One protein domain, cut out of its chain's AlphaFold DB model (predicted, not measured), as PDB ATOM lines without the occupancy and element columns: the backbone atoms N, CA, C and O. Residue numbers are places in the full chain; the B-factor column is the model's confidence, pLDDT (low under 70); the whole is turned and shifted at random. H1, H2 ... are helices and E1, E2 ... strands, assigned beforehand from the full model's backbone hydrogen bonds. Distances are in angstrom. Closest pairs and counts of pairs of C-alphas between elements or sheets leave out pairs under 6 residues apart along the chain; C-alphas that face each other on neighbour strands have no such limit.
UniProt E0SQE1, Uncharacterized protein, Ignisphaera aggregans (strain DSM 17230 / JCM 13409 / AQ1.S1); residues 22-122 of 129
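What this domain is: This is residues 22 to 122 of the 129 residues of an uncharacterized protein of Ignisphaera aggregans (strain DSM 17230 / JCM 13409 / AQ1.S1) (UniProt E0SQE1). One very long helix, H1, sticks out as a free arm over residues 22 to 56, and its last part joins a small compact head. In the head, the short helix H3 packs on H1, while the small hairpin E1 E2 and the helix H2 lie away from it. The printed part has 101 residues, with three named helices and two named strands in the order H1, H2, E1, E2, H3; the sheet, E1 - E2, is antiparallel and the class is mostly helix. The whole is extended, with a radius of gyration of the C-alphas of 23.3 A and spans of 79 by 27 by 15 A, the length being made by H1.

How they stand to each other: H1, residues 22 to 70, touches H3, residues 117 to 121, with residues 60 to 68 alone; their closest C-alphas, of Gly 64 and Ala 120, are 4.0 A apart. H1 is apart from H2, residues 86 to 96. The closest C-alphas of H2 and E1, residues 101 to 104, are those of Val 89 and Val 101, 6.6 A apart. E1 and E2, residues 107 to 110, form an antiparallel hairpin at 141 degrees, with N 102 and O 109 at 2.9 A and N 109 and O 102 at 2.8 A, within hydrogen-bond range. H1 is apart from both strands. In H1, H2 and H3 every O i to N i+4 pair is within hydrogen-bond range.

Where its parts are: H1 runs 71.9 A from C-alpha 22 at (37.644, -2.028, -28.023) to C-alpha 70 at (19.167, -22.808, 38.329). H2 is 15.2 A long, E1 9.7 A, E2 10.0 A and H3 6.8 A, ending at C-alpha 121 at (14.667, -13.393, 28.503).

The domain as a whole: The C-alphas of Leu 22 and Glu 105, the two farthest apart, are 79.5 A from each other. Without the free stretch, 66 residues span 30 by 24 by 15 A. The link from H1 to H2, residues 71 to 85, is long; in it residues 74 to 75 pair with residues 78 to 79, antiparallel. The printed part has no cut, and no printed residue is under 70 in pLDDT.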
ATOM      1  N   LEU A  22      36.696  -1.619 -29.067       86.38
ATOM      2  CA  LEU A  22      37.644  -2.028 -28.023       86.38
ATOM      3  C   LEU A  22      37.566  -1.120 -26.785       86.38
ATOM      4  O   LEU A  22      37.653  -1.610 -25.656       86.38
ATOM      5  N   ILE A  23      37.389   0.191 -26.979       88.00
ATOM      6  CA  ILE A  23      37.216   1.156 -25.884       88.00
ATOM      7  C   ILE A  23      35.880   0.920 -25.170       88.00
ATOM      8  O   ILE A  23      35.837   0.900 -23.941       88.00
ATOM      9  N   GLU A  24      34.798   0.698 -25.914       90.62
ATOM     10  CA  GLU A  24      33.476   0.414 -25.351       90.62
ATOM     11  C   GLU A  24      33.457  -0.901 -24.559       90.62
ATOM     12  O   GLU A  24      32.927  -0.957 -23.441       90.62
ATOM     13  N   LEU A  25      34.117  -1.940 -25.077       91.62
ATOM     14  CA  LEU A  25      34.289  -3.207 -24.372       91.62
ATOM     15  C   LEU A  25      35.091  -3.026 -23.080       91.62
ATOM     16  O   LEU A  25      34.695  -3.545 -22.036       91.62
ATOM     17  N   ARG A  26      36.187  -2.255 -23.119       93.31
ATOM     18  CA  ARG A  26      36.985  -1.945 -21.926       93.31
ATOM     19  C   ARG A  26      36.157  -1.217 -20.870       93.31
ATOM     20  O   ARG A  26      36.158  -1.632 -19.717       93.31
ATOM     21  N   ASN A  27      35.405  -0.193 -21.266       94.62
ATOM     22  CA  ASN A  27      34.534   0.547 -20.353       94.62
ATOM     23  C   ASN A  27      33.464  -0.363 -19.732       94.62
ATOM     24  O   ASN A  27      33.150  -0.240 -18.547       94.62
ATOM     25  N   SER A  28      32.930  -1.302 -20.515       95.62
ATOM     26  CA  SER A  28      31.969  -2.296 -20.033       95.62
ATOM     27  C   SER A  28      32.600  -3.253 -19.018       95.62
ATOM     28  O   SER A  28      31.992  -3.524 -17.982       95.62
ATOM     29  N   ILE A  29      33.826  -3.725 -19.269       96.19
ATOM     30  CA  ILE A  29      34.590  -4.552 -18.325       96.19
ATOM     31  C   ILE A  29      34.845  -3.783 -17.026       96.19
ATOM     32  O   ILE A  29      34.541  -4.303 -15.954       96.19
ATOM     33  N   ASP A  30      35.325  -2.542 -17.104       96.62
ATOM     34  CA  ASP A  30      35.612  -1.714 -15.928       96.62
ATOM     35  C   ASP A  30      34.338  -1.452 -15.102       96.62
ATOM     36  O   ASP A  30      34.348  -1.541 -13.871       96.62
ATOM     37  N   ALA A  31      33.201  -1.218 -15.765       96.81
ATOM     38  CA  ALA A  31      31.908  -1.068 -15.101       96.81
ATOM     39  C   ALA A  31      31.440  -2.362 -14.413       96.81
ATOM     40  O   ALA A  31      30.883  -2.309 -13.314       96.81
ATOM     41  N   ILE A  32      31.658  -3.526 -15.035       96.94
ATOM     42  CA  ILE A  32      31.344  -4.831 -14.436       96.94
ATOM     43  C   ILE A  32      32.242  -5.092 -13.225       96.94
ATOM     44  O   ILE A  32      31.732  -5.484 -12.177       96.94
ATOM     45  N   LEU A  33      33.549  -4.836 -13.335       97.38
ATOM     46  CA  LEU A  33      34.502  -5.007 -12.236       97.38
ATOM     47  C   LEU A  33      34.117  -4.152 -11.029       97.38
ATOM     48  O   LEU A  33      34.070  -4.665  -9.912       97.38
ATOM     49  N   LYS A  34      33.731  -2.893 -11.261       97.12
ATOM     50  CA  LYS A  34      33.237  -2.012 -10.200       97.12
ATOM     51  C   LYS A  34      31.988  -2.576  -9.513       97.12
ATOM     52  O   LYS A  34      31.915  -2.595  -8.289       97.12
ATOM     53  N   LYS A  35      31.017  -3.083 -10.280       97.62
ATOM     54  CA  LYS A  35      29.813  -3.711  -9.706       97.62
ATOM     55  C   LYS A  35      30.139  -4.970  -8.902       97.62
ATOM     56  O   LYS A  35      29.515  -5.209  -7.874       97.62
ATOM     57  N   ILE A  36      31.098  -5.780  -9.357       97.62
ATOM     58  CA  ILE A  36      31.561  -6.961  -8.615       97.62
ATOM     59  C   ILE A  36      32.175  -6.532  -7.281       97.62
ATOM     60  O   ILE A  36      31.857  -7.126  -6.255       97.62
ATOM     61  N   GLU A  37      33.006  -5.491  -7.275       97.69
ATOM     62  CA  GLU A  37      33.606  -4.954  -6.052       97.69
ATOM     63  C   GLU A  37      32.541  -4.446  -5.066       97.69
ATOM     64  O   GLU A  37      32.575  -4.795  -3.886       97.69
ATOM     65  N   GLU A  38      31.539  -3.706  -5.551       97.62
ATOM     66  CA  GLU A  38      30.395  -3.261  -4.744       97.62
ATOM     67  C   GLU A  38      29.636  -4.451  -4.130       97.62
ATOM     68  O   GLU A  38      29.367  -4.459  -2.928       97.62
ATOM     69  N   ILE A  39      29.362  -5.499  -4.917       97.81
ATOM     70  CA  ILE A  39      28.700  -6.724  -4.437       97.81
ATOM     71  C   ILE A  39      29.546  -7.437  -3.378       97.81
ATOM     72  O   ILE A  39      29.005  -7.881  -2.364       97.81
ATOM     73  N   VAL A  40      30.859  -7.556  -3.587       97.81
ATOM     74  CA  VAL A  40      31.777  -8.185  -2.625       97.81
ATOM     75  C   VAL A  40      31.785  -7.411  -1.309       97.81
ATOM     76  O   VAL A  40      31.713  -8.024  -0.241       97.81
ATOM     77  N   ASN A  41      31.804  -6.081  -1.367       97.31
ATOM     78  CA  ASN A  41      31.756  -5.233  -0.179       97.31
ATOM     79  C   ASN A  41      30.437  -5.409   0.584       97.31
ATOM     80  O   ASN A  41      30.466  -5.730   1.774       97.31
ATOM     81  N   SER A  42      29.288  -5.331  -0.094       96.81
ATOM     82  CA  SER A  42      27.984  -5.574   0.541       96.81
ATOM     83  C   SER A  42      27.860  -6.993   1.104       96.81
ATOM     84  O   SER A  42      27.309  -7.194   2.186       96.81
ATOM     85  N   HIS A  43      28.400  -7.999   0.412       97.38
ATOM     86  CA  HIS A  43      28.425  -9.371   0.912       97.38
ATOM     87  C   HIS A  43      29.242  -9.483   2.205       97.38
ATOM     88  O   HIS A  43      28.802 -10.121   3.164       97.38
ATOM     89  N   ASN A  44      30.408  -8.836   2.267       97.75
ATOM     90  CA  ASN A  44      31.245  -8.828   3.463       97.75
ATOM     91  C   ASN A  44      30.546  -8.161   4.655       97.75
ATOM     92  O   ASN A  44      30.603  -8.696   5.762       97.75
ATOM     93  N   GLU A  45      29.830  -7.057   4.435       97.38
ATOM     94  CA  GLU A  45      29.013  -6.415   5.471       97.38
ATOM     95  C   GLU A  45      27.933  -7.367   5.998       97.38
ATOM     96  O   GLU A  45      27.819  -7.583   7.206       97.38
ATOM     97  N   VAL A  46      27.185  -8.023   5.105       97.75
ATOM     98  CA  VAL A  46      26.157  -9.007   5.488       97.75
ATOM     99  C   VAL A  46      26.763 -10.160   6.293       97.75
ATOM    100  O   VAL A  46      26.207 -10.557   7.319       97.75
ATOM    101  N   VAL A  47      27.927 -10.677   5.889       98.00
ATOM    102  CA  VAL A  47      28.643 -11.723   6.636       98.00
ATOM    103  C   VAL A  47      29.027 -11.241   8.038       98.00
ATOM    104  O   VAL A  47      28.854 -11.987   9.008       98.00
ATOM    105  N   GLN A  48      29.501 -10.002   8.183       97.19
ATOM    106  CA  GLN A  48      29.816  -9.420   9.490       97.19
ATOM    107  C   GLN A  48      28.570  -9.281  10.378       97.19
ATOM    108  O   GLN A  48      28.610  -9.654  11.558       97.19
ATOM    109  N   TYR A  49      27.442  -8.832   9.823       97.44
ATOM    110  CA  TYR A  49      26.171  -8.774  10.549       97.44
ATOM    111  C   TYR A  49      25.716 -10.161  11.017       97.44
ATOM    112  O   TYR A  49      25.373 -10.337  12.187       97.44
ATOM    113  N   ILE A  50      25.789 -11.176  10.151       97.88
ATOM    114  CA  ILE A  50      25.450 -12.563  10.506       97.88
ATOM    115  C   ILE A  50      26.348 -13.075  11.639       97.88
ATOM    116  O   ILE A  50      25.859 -13.706  12.580       97.88
ATOM    117  N   ASN A  51      27.652 -12.799  11.591       97.69
ATOM    118  CA  ASN A  51      28.589 -13.210  12.639       97.69
ATOM    119  C   ASN A  51      28.297 -12.530  13.983       97.69
ATOM    120  O   ASN A  51      28.374 -13.170  15.038       97.69
ATOM    121  N   THR A  52      27.885 -11.264  13.948       97.50
ATOM    122  CA  THR A  52      27.444 -10.526  15.136       97.50
ATOM    123  C   THR A  52      26.196 -11.172  15.740       97.50
ATOM    124  O   THR A  52      26.174 -11.484  16.931       97.50
ATOM    125  N   ILE A  53      25.189 -11.474  14.914       97.00
ATOM    126  CA  ILE A  53      23.955 -12.143  15.352       97.00
ATOM    127  C   ILE A  53      24.261 -13.519  15.954       97.00
ATOM    128  O   ILE A  53      23.762 -13.826  17.037       97.00
ATOM    129  N   ARG A  54      25.122 -14.334  15.324       96.69
ATOM    130  CA  ARG A  54      25.533 -15.637  15.886       96.69
ATOM    131  C   ARG A  54      26.165 -15.494  17.262       96.69
ATOM    132  O   ARG A  54      25.849 -16.267  18.162       96.69
ATOM    133  N   THR A  55      27.036 -14.504  17.435       97.12
ATOM    134  CA  THR A  55      27.688 -14.241  18.723       97.12
ATOM    135  C   THR A  55      26.654 -13.915  19.798       97.12
ATOM    136  O   THR A  55      26.666 -14.518  20.871       97.12
ATOM    137  N   ILE A  56      25.696 -13.038  19.488       96.25
ATOM    138  CA  ILE A  56      24.595 -12.696  20.396       96.25
ATOM    139  C   ILE A  56      23.750 -13.935  20.719       96.25
ATOM    140  O   ILE A  56      23.474 -14.194  21.888       96.25
ATOM    141  N   MET A  57      23.385 -14.744  19.719       95.25
ATOM    142  CA  MET A  57      22.622 -15.979  19.931       95.25
ATOM    143  C   MET A  57      23.354 -16.966  20.845       95.25
ATOM    144  O   MET A  57      22.728 -17.573  21.713       95.25
ATOM    145  N   ASN A  58      24.674 -17.101  20.705       95.25
ATOM    146  CA  ASN A  58      25.484 -17.952  21.577       95.25
ATOM    147  C   ASN A  58      25.472 -17.457  23.028       95.25
ATOM    148  O   ASN A  58      25.333 -18.263  23.953       95.25
ATOM    149  N   ILE A  59      25.565 -16.141  23.234       96.38
ATOM    150  CA  ILE A  59      25.468 -15.523  24.562       96.38
ATOM    151  C   ILE A  59      24.082 -15.778  25.162       96.38
ATOM    152  O   ILE A  59      23.979 -16.248  26.295       96.38
ATOM    153  N   VAL A  60      23.018 -15.530  24.395       96.81
ATOM    154  CA  VAL A  60      21.629 -15.740  24.823       96.81
ATOM    155  C   VAL A  60      21.378 -17.207  25.176       96.81
ATOM    156  O   VAL A  60      20.818 -17.486  26.232       96.81
ATOM    157  N   ASN A  61      21.836 -18.156  24.358       94.25
ATOM    158  CA  ASN A  61      21.707 -19.585  24.651       94.25
ATOM    159  C   ASN A  61      22.483 -19.987  25.908       94.25
ATOM    160  O   ASN A  61      21.964 -20.736  26.731       94.25
ATOM    161  N   SER A  62      23.698 -19.468  26.096       96.00
ATOM    162  CA  SER A  62      24.514 -19.761  27.280       96.00
ATOM    163  C   SER A  62      23.867 -19.222  28.557       96.00
ATOM    164  O   SER A  62      23.712 -19.954  29.536       96.00
ATOM    165  N   LEU A  63      23.409 -17.966  28.527       96.94
ATOM    166  CA  LEU A  63      22.675 -17.343  29.628       96.94
ATOM    167  C   LEU A  63      21.365 -18.084  29.915       96.94
ATOM    168  O   LEU A  63      21.009 -18.299  31.073       96.94
ATOM    169  N   GLY A  64      20.667 -18.492  28.857       96.88
ATOM    170  CA  GLY A  64      19.440 -19.268  28.916       96.88
ATOM    171  C   GLY A  64      19.643 -20.623  29.576       96.88
ATOM    172  O   GLY A  64      18.960 -20.932  30.547       96.88
ATOM    173  N   ASN A  65      20.639 -21.388  29.130       96.12
ATOM    174  CA  ASN A  65      21.016 -22.673  29.718       96.12
ATOM    175  C   ASN A  65      21.330 -22.535  31.210       96.12
ATOM    176  O   ASN A  65      20.783 -23.282  32.026       96.12
ATOM    177  N   TRP A  66      22.153 -21.548  31.578       96.12
ATOM    178  CA  TRP A  66      22.485 -21.289  32.974       96.12
ATOM    179  C   TRP A  66      21.234 -20.960  33.796       96.12
ATOM    180  O   TRP A  66      20.943 -21.666  34.763       96.12
ATOM    181  N   ARG A  67      20.431 -19.972  33.376       96.38
ATOM    182  CA  ARG A  67      19.202 -19.591  34.090       96.38
ATOM    183  C   ARG A  67      18.211 -20.741  34.186       96.38
ATOM    184  O   ARG A  67      17.640 -20.962  35.246       96.38
ATOM    185  N   CYS A  68      18.001 -21.497  33.116       96.06
ATOM    186  CA  CYS A  68      17.112 -22.654  33.127       96.06
ATOM    187  C   CYS A  68      17.596 -23.722  34.115       96.06
ATOM    188  O   CYS A  68      16.769 -24.283  34.832       96.06
ATOM    189  N   SER A  69      18.905 -23.974  34.210       94.88
ATOM    190  CA  SER A  69      19.462 -24.967  35.140       94.88
ATOM    191  C   SER A  69      19.242 -24.606  36.616       94.88
ATOM    192  O   SER A  69      18.968 -25.485  37.433       94.88
ATOM    193  N   THR A  70      19.270 -23.313  36.950       95.75
ATOM    194  CA  THR A  70      19.167 -22.808  38.329       95.75
ATOM    195  C   THR A  70      17.775 -22.293  38.703       95.75
ATOM    196  O   THR A  70      17.521 -22.009  39.872       95.75
ATOM    197  N   CYS A  71      16.851 -22.169  37.746       97.06
ATOM    198  CA  CYS A  71      15.530 -21.580  37.962       97.06
ATOM    199  C   CYS A  71      14.635 -22.452  38.854       97.06
ATOM    200  O   CYS A  71      14.407 -23.625  38.561       97.06
ATOM    201  N   LYS A  72      14.017 -21.857  39.881       97.12
ATOM    202  CA  LYS A  72      13.058 -22.527  40.776       97.12
ATOM    203  C   LYS A  72      11.804 -23.043  40.075       97.12
ATOM    204  O   LYS A  72      11.177 -23.977  40.553       97.12
ATOM    205  N   PHE A  73      11.450 -22.447  38.938       96.19
ATOM    206  CA  PHE A  73      10.302 -22.856  38.130       96.19
ATOM    207  C   PHE A  73      10.637 -23.960  37.121       96.19
ATOM    208  O   PHE A  73       9.745 -24.402  36.398       96.19
ATOM    209  N   ASN A  74      11.899 -24.388  37.028       95.81
ATOM    210  CA  ASN A  74      12.273 -25.535  36.212       95.81
ATOM    211  C   ASN A  74      11.946 -26.831  36.961       95.81
ATOM    212  O   ASN A  74      12.615 -27.167  37.945       95.81
ATOM    213  N   ASN A  75      10.978 -27.575  36.428       95.50
ATOM    214  CA  ASN A  75      10.688 -28.939  36.837       95.50
ATOM    215  C   ASN A  75      11.004 -29.891  35.676       95.50
ATOM    216  O   ASN A  75      10.333 -29.867  34.645       95.50
ATOM    217  N   ASN A  76      12.055 -30.699  35.830       94.12
ATOM    218  CA  ASN A  76      12.495 -31.705  34.856       94.12
ATOM    219  C   ASN A  76      12.671 -31.208  33.408       94.12
ATOM    220  O   ASN A  76      12.553 -31.981  32.463       94.12
ATOM    221  N   GLY A  77      13.054 -29.946  33.214       94.75
ATOM    222  CA  GLY A  77      13.249 -29.361  31.885       94.75
ATOM    223  C   GLY A  77      12.027 -28.653  31.311       94.75
ATOM    224  O   GLY A  77      12.087 -28.194  30.173       94.75
ATOM    225  N   LEU A  78      10.952 -28.533  32.086       96.00
ATOM    226  CA  LEU A  78       9.742 -27.809  31.723       96.00
ATOM    227  C   LEU A  78       9.599 -26.554  32.591       96.00
ATOM    228  O   LEU A  78       9.854 -26.574  33.799       96.00
ATOM    229  N   CYS A  79       9.188 -25.445  31.976       95.94
ATOM    230  CA  CYS A  79       8.920 -24.201  32.693       95.94
ATOM    231  C   CYS A  79       7.531 -24.239  33.334       95.94
ATOM    232  O   CYS A  79       6.521 -24.196  32.634       95.94
ATOM    233  N   MET A  80       7.478 -24.235  34.666       95.44
ATOM    234  CA  MET A  80       6.225 -24.174  35.432       95.44
ATOM    235  C   MET A  80       5.741 -22.744  35.694       95.44
ATOM    236  O   MET A  80       4.598 -22.546  36.106       95.44
ATOM    237  N   GLY A  81       6.589 -21.741  35.442       93.31
ATOM    238  CA  GLY A  81       6.273 -20.335  35.697       93.31
ATOM    239  C   GLY A  81       5.408 -19.696  34.610       93.31
ATOM    240  O   GLY A  81       4.596 -18.829  34.908       93.31
ATOM    241  N   TRP A  82       5.563 -20.129  33.357       91.44
ATOM    242  CA  TRP A  82       4.799 -19.585  32.237       91.44
ATOM    243  C   TRP A  82       3.559 -20.438  31.972       91.44
ATOM    244  O   TRP A  82       3.616 -21.672  31.982       91.44
ATOM    245  N   LYS A  83       2.442 -19.755  31.719       87.88
ATOM    246  CA  LYS A  83       1.235 -20.326  31.122       87.88
ATOM    247  C   LYS A  83       1.113 -19.747  29.721       87.88
ATOM    248  O   LYS A  83       1.192 -18.533  29.558       87.88
ATOM    249  N   LEU A  84       0.978 -20.614  28.729       90.31
ATOM    250  CA  LEU A  84       0.881 -20.214  27.332       90.31
ATOM    251  C   LEU A  84      -0.587 -20.104  26.916       90.31
ATOM    252  O   LEU A  84      -1.405 -20.920  27.339       90.31
ATOM    253  N   SER A  85      -0.906 -19.126  26.069       92.50
ATOM    254  CA  SER A  85      -2.141 -19.150  25.283       92.50
ATOM    255  C   SER A  85      -2.035 -20.202  24.175       92.50
ATOM    256  O   SER A  85      -0.928 -20.559  23.768       92.50
ATOM    257  N   ASN A  86      -3.171 -20.661  23.648       93.25
ATOM    258  CA  ASN A  86      -3.188 -21.611  22.531       93.25
ATOM    259  C   ASN A  86      -2.417 -21.066  21.315       93.25
ATOM    260  O   ASN A  86      -1.570 -21.765  20.771       93.25
ATOM    261  N   ASP A  87      -2.581 -19.779  20.996       95.69
ATOM    262  CA  ASP A  87      -1.849 -19.128  19.901       95.69
ATOM    263  C   ASP A  87      -0.325 -19.186  20.088       95.69
ATOM    264  O   ASP A  87       0.433 -19.416  19.139       95.69
ATOM    265  N   ALA A  88       0.148 -18.997  21.326       94.12
ATOM    266  CA  ALA A  88       1.568 -19.095  21.644       94.12
ATOM    267  C   ALA A  88       2.067 -20.542  21.525       94.12
ATOM    268  O   ALA A  88       3.173 -20.771  21.033       94.12
ATOM    269  N   VAL A  89       1.255 -21.519  21.938       95.50
ATOM    270  CA  VAL A  89       1.562 -22.951  21.799       95.50
ATOM    271  C   VAL A  89       1.714 -23.328  20.329       95.50
ATOM    272  O   VAL A  89       2.728 -23.924  19.960       95.50
ATOM    273  N   ASP A  90       0.765 -22.936  19.484       96.50
ATOM    274  CA  ASP A  90       0.781 -23.249  18.055       96.50
ATOM    275  C   ASP A  90       1.961 -22.580  17.349       96.50
ATOM    276  O   ASP A  90       2.670 -23.217  16.567       96.50
ATOM    277  N   SER A  91       2.247 -21.323  17.694       96.25
ATOM    278  CA  SER A  91       3.396 -20.586  17.157       96.25
ATOM    279  C   SER A  91       4.727 -21.247  17.527       96.25
ATOM    280  O   SER A  91       5.600 -21.422  16.669       96.25
ATOM    281  N   LEU A  92       4.884 -21.665  18.788       95.56
ATOM    282  CA  LEU A  92       6.084 -22.361  19.255       95.56
ATOM    283  C   LEU A  92       6.240 -23.724  18.579       95.56
ATOM    284  O   LEU A  92       7.337 -24.055  18.133       95.56
ATOM    285  N   ARG A  93       5.154 -24.490  18.443       96.31
ATOM    286  CA  ARG A  93       5.173 -25.803  17.786       96.31
ATOM    287  C   ARG A  93       5.490 -25.707  16.300       96.31
ATOM    288  O   ARG A  93       6.303 -26.481  15.803       96.31
ATOM    289  N   LYS A  94       4.904 -24.732  15.603       97.06
ATOM    290  CA  LYS A  94       5.176 -24.472  14.184       97.06
ATOM    291  C   LYS A  94       6.637 -24.100  13.944       97.06
ATOM    292  O   LYS A  94       7.213 -24.516  12.946       97.06
ATOM    293  N   THR A  95       7.227 -23.324  14.853       96.69
ATOM    294  CA  THR A  95       8.587 -22.792  14.680       96.69
ATOM    295  C   THR A  95       9.663 -23.770  15.150       96.69
ATOM    296  O   THR A  95      10.703 -23.893  14.513       96.69
ATOM    297  N   PHE A  96       9.427 -24.476  16.258       95.50
ATOM    298  CA  PHE A  96      10.455 -25.260  16.952       95.50
ATOM    299  C   PHE A  96      10.140 -26.759  17.067       95.50
ATOM    300  O   PHE A  96      10.927 -27.505  17.651       95.50
ATOM    301  N   GLY A  97       9.025 -27.217  16.498       96.50
ATOM    302  CA  GLY A  97       8.573 -28.605  16.559       96.50
ATOM    303  C   GLY A  97       7.604 -28.878  17.710       96.50
ATOM    304  O   GLY A  97       7.505 -28.117  18.671       96.50
ATOM    305  N   ILE A  98       6.871 -29.989  17.604       94.19
ATOM    306  CA  ILE A  98       5.780 -30.345  18.527       94.19
ATOM    307  C   ILE A  98       6.224 -30.420  20.001       94.19
ATOM    308  O   ILE A  98       5.482 -30.039  20.903       94.19
ATOM    309  N   ASP A  99       7.460 -30.853  20.227       94.81
ATOM    310  CA  ASP A  99       8.144 -31.053  21.507       94.81
ATOM    311  C   ASP A  99       8.654 -29.755  22.159       94.81
ATOM    312  O   ASP A  99       9.195 -29.791  23.265       94.81
ATOM    313  N   ALA A 100       8.470 -28.605  21.506       96.62
ATOM    314  CA  ALA A 100       8.704 -27.284  22.089       96.62
ATOM    315  C   ALA A 100       7.790 -26.994  23.291       96.62
ATOM    316  O   ALA A 100       8.138 -26.194  24.166       96.62
ATOM    317  N   VAL A 101       6.621 -27.637  23.326       96.50
ATOM    318  CA  VAL A 101       5.610 -27.477  24.368       96.50
ATOM    319  C   VAL A 101       5.075 -28.845  24.777       96.50
ATOM    320  O   VAL A 101       4.567 -29.595  23.942       96.50
ATOM    321  N   ASN A 102       5.127 -29.137  26.072       95.00
ATOM    322  CA  ASN A 102       4.607 -30.360  26.668       95.00
ATOM    323  C   ASN A 102       3.399 -30.054  27.547       95.00
ATOM    324  O   ASN A 102       3.382 -29.060  28.268       95.00
ATOM    325  N   GLU A 103       2.411 -30.936  27.531       93.56
ATOM    326  CA  GLU A 103       1.283 -30.845  28.448       93.56
ATOM    327  C   GLU A 103       1.617 -31.527  29.776       93.56
ATOM    328  O   GLU A 103       2.115 -32.651  29.803       93.56
ATOM    329  N   VAL A 104       1.354 -30.832  30.880       92.31
ATOM    330  CA  VAL A 104       1.492 -31.347  32.244       92.31
ATOM    331  C   VAL A 104       0.251 -30.928  33.015       92.31
ATOM    332  O   VAL A 104      -0.014 -29.730  33.127       92.31
ATOM    333  N   GLU A 105      -0.508 -31.904  33.520       89.94
ATOM    334  CA  GLU A 105      -1.731 -31.669  34.308       89.94
ATOM    335  C   GLU A 105      -2.734 -30.748  33.580       89.94
ATOM    336  O   GLU A 105      -3.255 -29.786  34.143       89.94
ATOM    337  N   GLY A 106      -2.945 -30.978  32.279       90.06
ATOM    338  CA  GLY A 106      -3.846 -30.167  31.451       90.06
ATOM    339  C   GLY A 106      -3.320 -28.770  31.097       90.06
ATOM    340  O   GLY A 106      -4.020 -27.993  30.453       90.06
ATOM    341  N   THR A 107      -2.097 -28.414  31.504       91.94
ATOM    342  CA  THR A 107      -1.483 -27.113  31.202       91.94
ATOM    343  C   THR A 107      -0.333 -27.269  30.212       91.94
ATOM    344  O   THR A 107       0.583 -28.060  30.426       91.94
ATOM    345  N   GLN A 108      -0.327 -26.453  29.159       95.44
ATOM    346  CA  GLN A 108       0.753 -26.407  28.170       95.44
ATOM    347  C   GLN A 108       1.984 -25.678  28.745       95.44
ATOM    348  O   GLN A 108       1.904 -24.516  29.154       95.44
ATOM    349  N   ARG A 109       3.131 -26.365  28.794       95.50
ATOM    350  CA  ARG A 109       4.393 -25.911  29.399       95.50
ATOM    351  C   ARG A 109       5.518 -25.865  28.375       95.50
ATOM    352  O   ARG A 109       5.698 -26.787  27.589       95.50
ATOM    353  N   ILE A 110       6.323 -24.808  28.433       96.38
ATOM    354  CA  ILE A 110       7.495 -24.640  27.563       96.38
ATOM    355  C   ILE A 110       8.557 -25.682  27.920       96.38
ATOM    356  O   ILE A 110       8.953 -25.785  29.086       96.38
ATOM    357  N   ASN A 111       9.080 -26.379  26.913       96.38
ATOM    358  CA  ASN A 111      10.253 -27.232  27.044       96.38
ATOM    359  C   ASN A 111      11.535 -26.394  26.994       96.38
ATOM    360  O   ASN A 111      12.070 -26.071  25.932       96.38
ATOM    361  N   ILE A 112      12.048 -26.042  28.168       95.75
ATOM    362  CA  ILE A 112      13.229 -25.182  28.306       95.75
ATOM    363  C   ILE A 112      14.554 -25.925  28.113       95.75
ATOM    364  O   ILE A 112      15.588 -25.273  28.023       95.75
ATOM    365  N   ARG A 113      14.555 -27.264  28.003       93.19
ATOM    366  CA  ARG A 113      15.740 -27.996  27.510       93.19
ATOM    367  C   ARG A 113      15.961 -27.744  26.025       93.19
ATOM    368  O   ARG A 113      17.101 -27.682  25.585       93.19
ATOM    369  N   LYS A 114      14.868 -27.592  25.274       94.12
ATOM    370  CA  LYS A 114      14.902 -27.280  23.846       94.12
ATOM    371  C   LYS A 114      15.013 -25.779  23.586       94.12
ATOM    372  O   LYS A 114      15.774 -25.357  22.725       94.12
ATOM    373  N   LEU A 115      14.263 -24.979  24.342       95.19
ATOM    374  CA  LEU A 115      14.138 -23.532  24.149       95.19
ATOM    375  C   LEU A 115      14.769 -22.751  25.302       95.19
ATOM    376  O   LEU A 115      14.128 -21.912  25.937       95.19
ATOM    377  N   SER A 116      16.034 -23.034  25.600       94.00
ATOM    378  CA  SER A 116      16.716 -22.428  26.746       94.00
ATOM    379  C   SER A 116      16.883 -20.912  26.622       94.00
ATOM    380  O   SER A 116      16.859 -20.219  27.639       94.00
ATOM    381  N   PHE A 117      16.940 -20.363  25.402       94.38
ATOM    382  CA  PHE A 117      16.954 -18.915  25.160       94.38
ATOM    383  C   PHE A 117      15.764 -18.180  25.803       94.38
ATOM    384  O   PHE A 117      15.906 -17.027  26.206       94.38
ATOM    385  N   ILE A 118      14.611 -18.838  25.984       93.19
ATOM    386  CA  ILE A 118      13.461 -18.254  26.696       93.19
ATOM    387  C   ILE A 118      13.833 -17.952  28.153       93.19
ATOM    388  O   ILE A 118      13.428 -16.932  28.707       93.19
ATOM    389  N   GLY A 119      14.666 -18.793  28.773       94.69
ATOM    390  CA  GLY A 119      15.198 -18.562  30.114       94.69
ATOM    391  C   GLY A 119      16.074 -17.314  30.215       94.69
ATOM    392  O   GLY A 119      16.045 -16.633  31.243       94.69
ATOM    393  N   ALA A 120      16.805 -16.964  29.153       95.25
ATOM    394  CA  ALA A 120      17.635 -15.760  29.113       95.25
ATOM    395  C   ALA A 120      16.783 -14.487  29.201       95.25
ATOM    396  O   ALA A 120      17.166 -13.529  29.870       95.25
ATOM    397  N   LEU A 121      15.602 -14.516  28.583       93.25
ATOM    398  CA  LEU A 121      14.667 -13.393  28.503       93.25
ATOM    399  C   LEU A 121      13.595 -13.414  29.602       93.25
ATOM    400  O   LEU A 121      12.779 -12.502  29.683       93.25
ATOM    401  N   CYS A 122      13.569 -14.447  30.450       94.62
ATOM    402  CA  CYS A 122      12.499 -14.649  31.420       94.62
ATOM    403  C   CYS A 122      12.516 -13.566  32.521       94.62
ATOM    404  O   CYS A 122      13.451 -13.540  33.329       94.62
TER     405      CYS A 122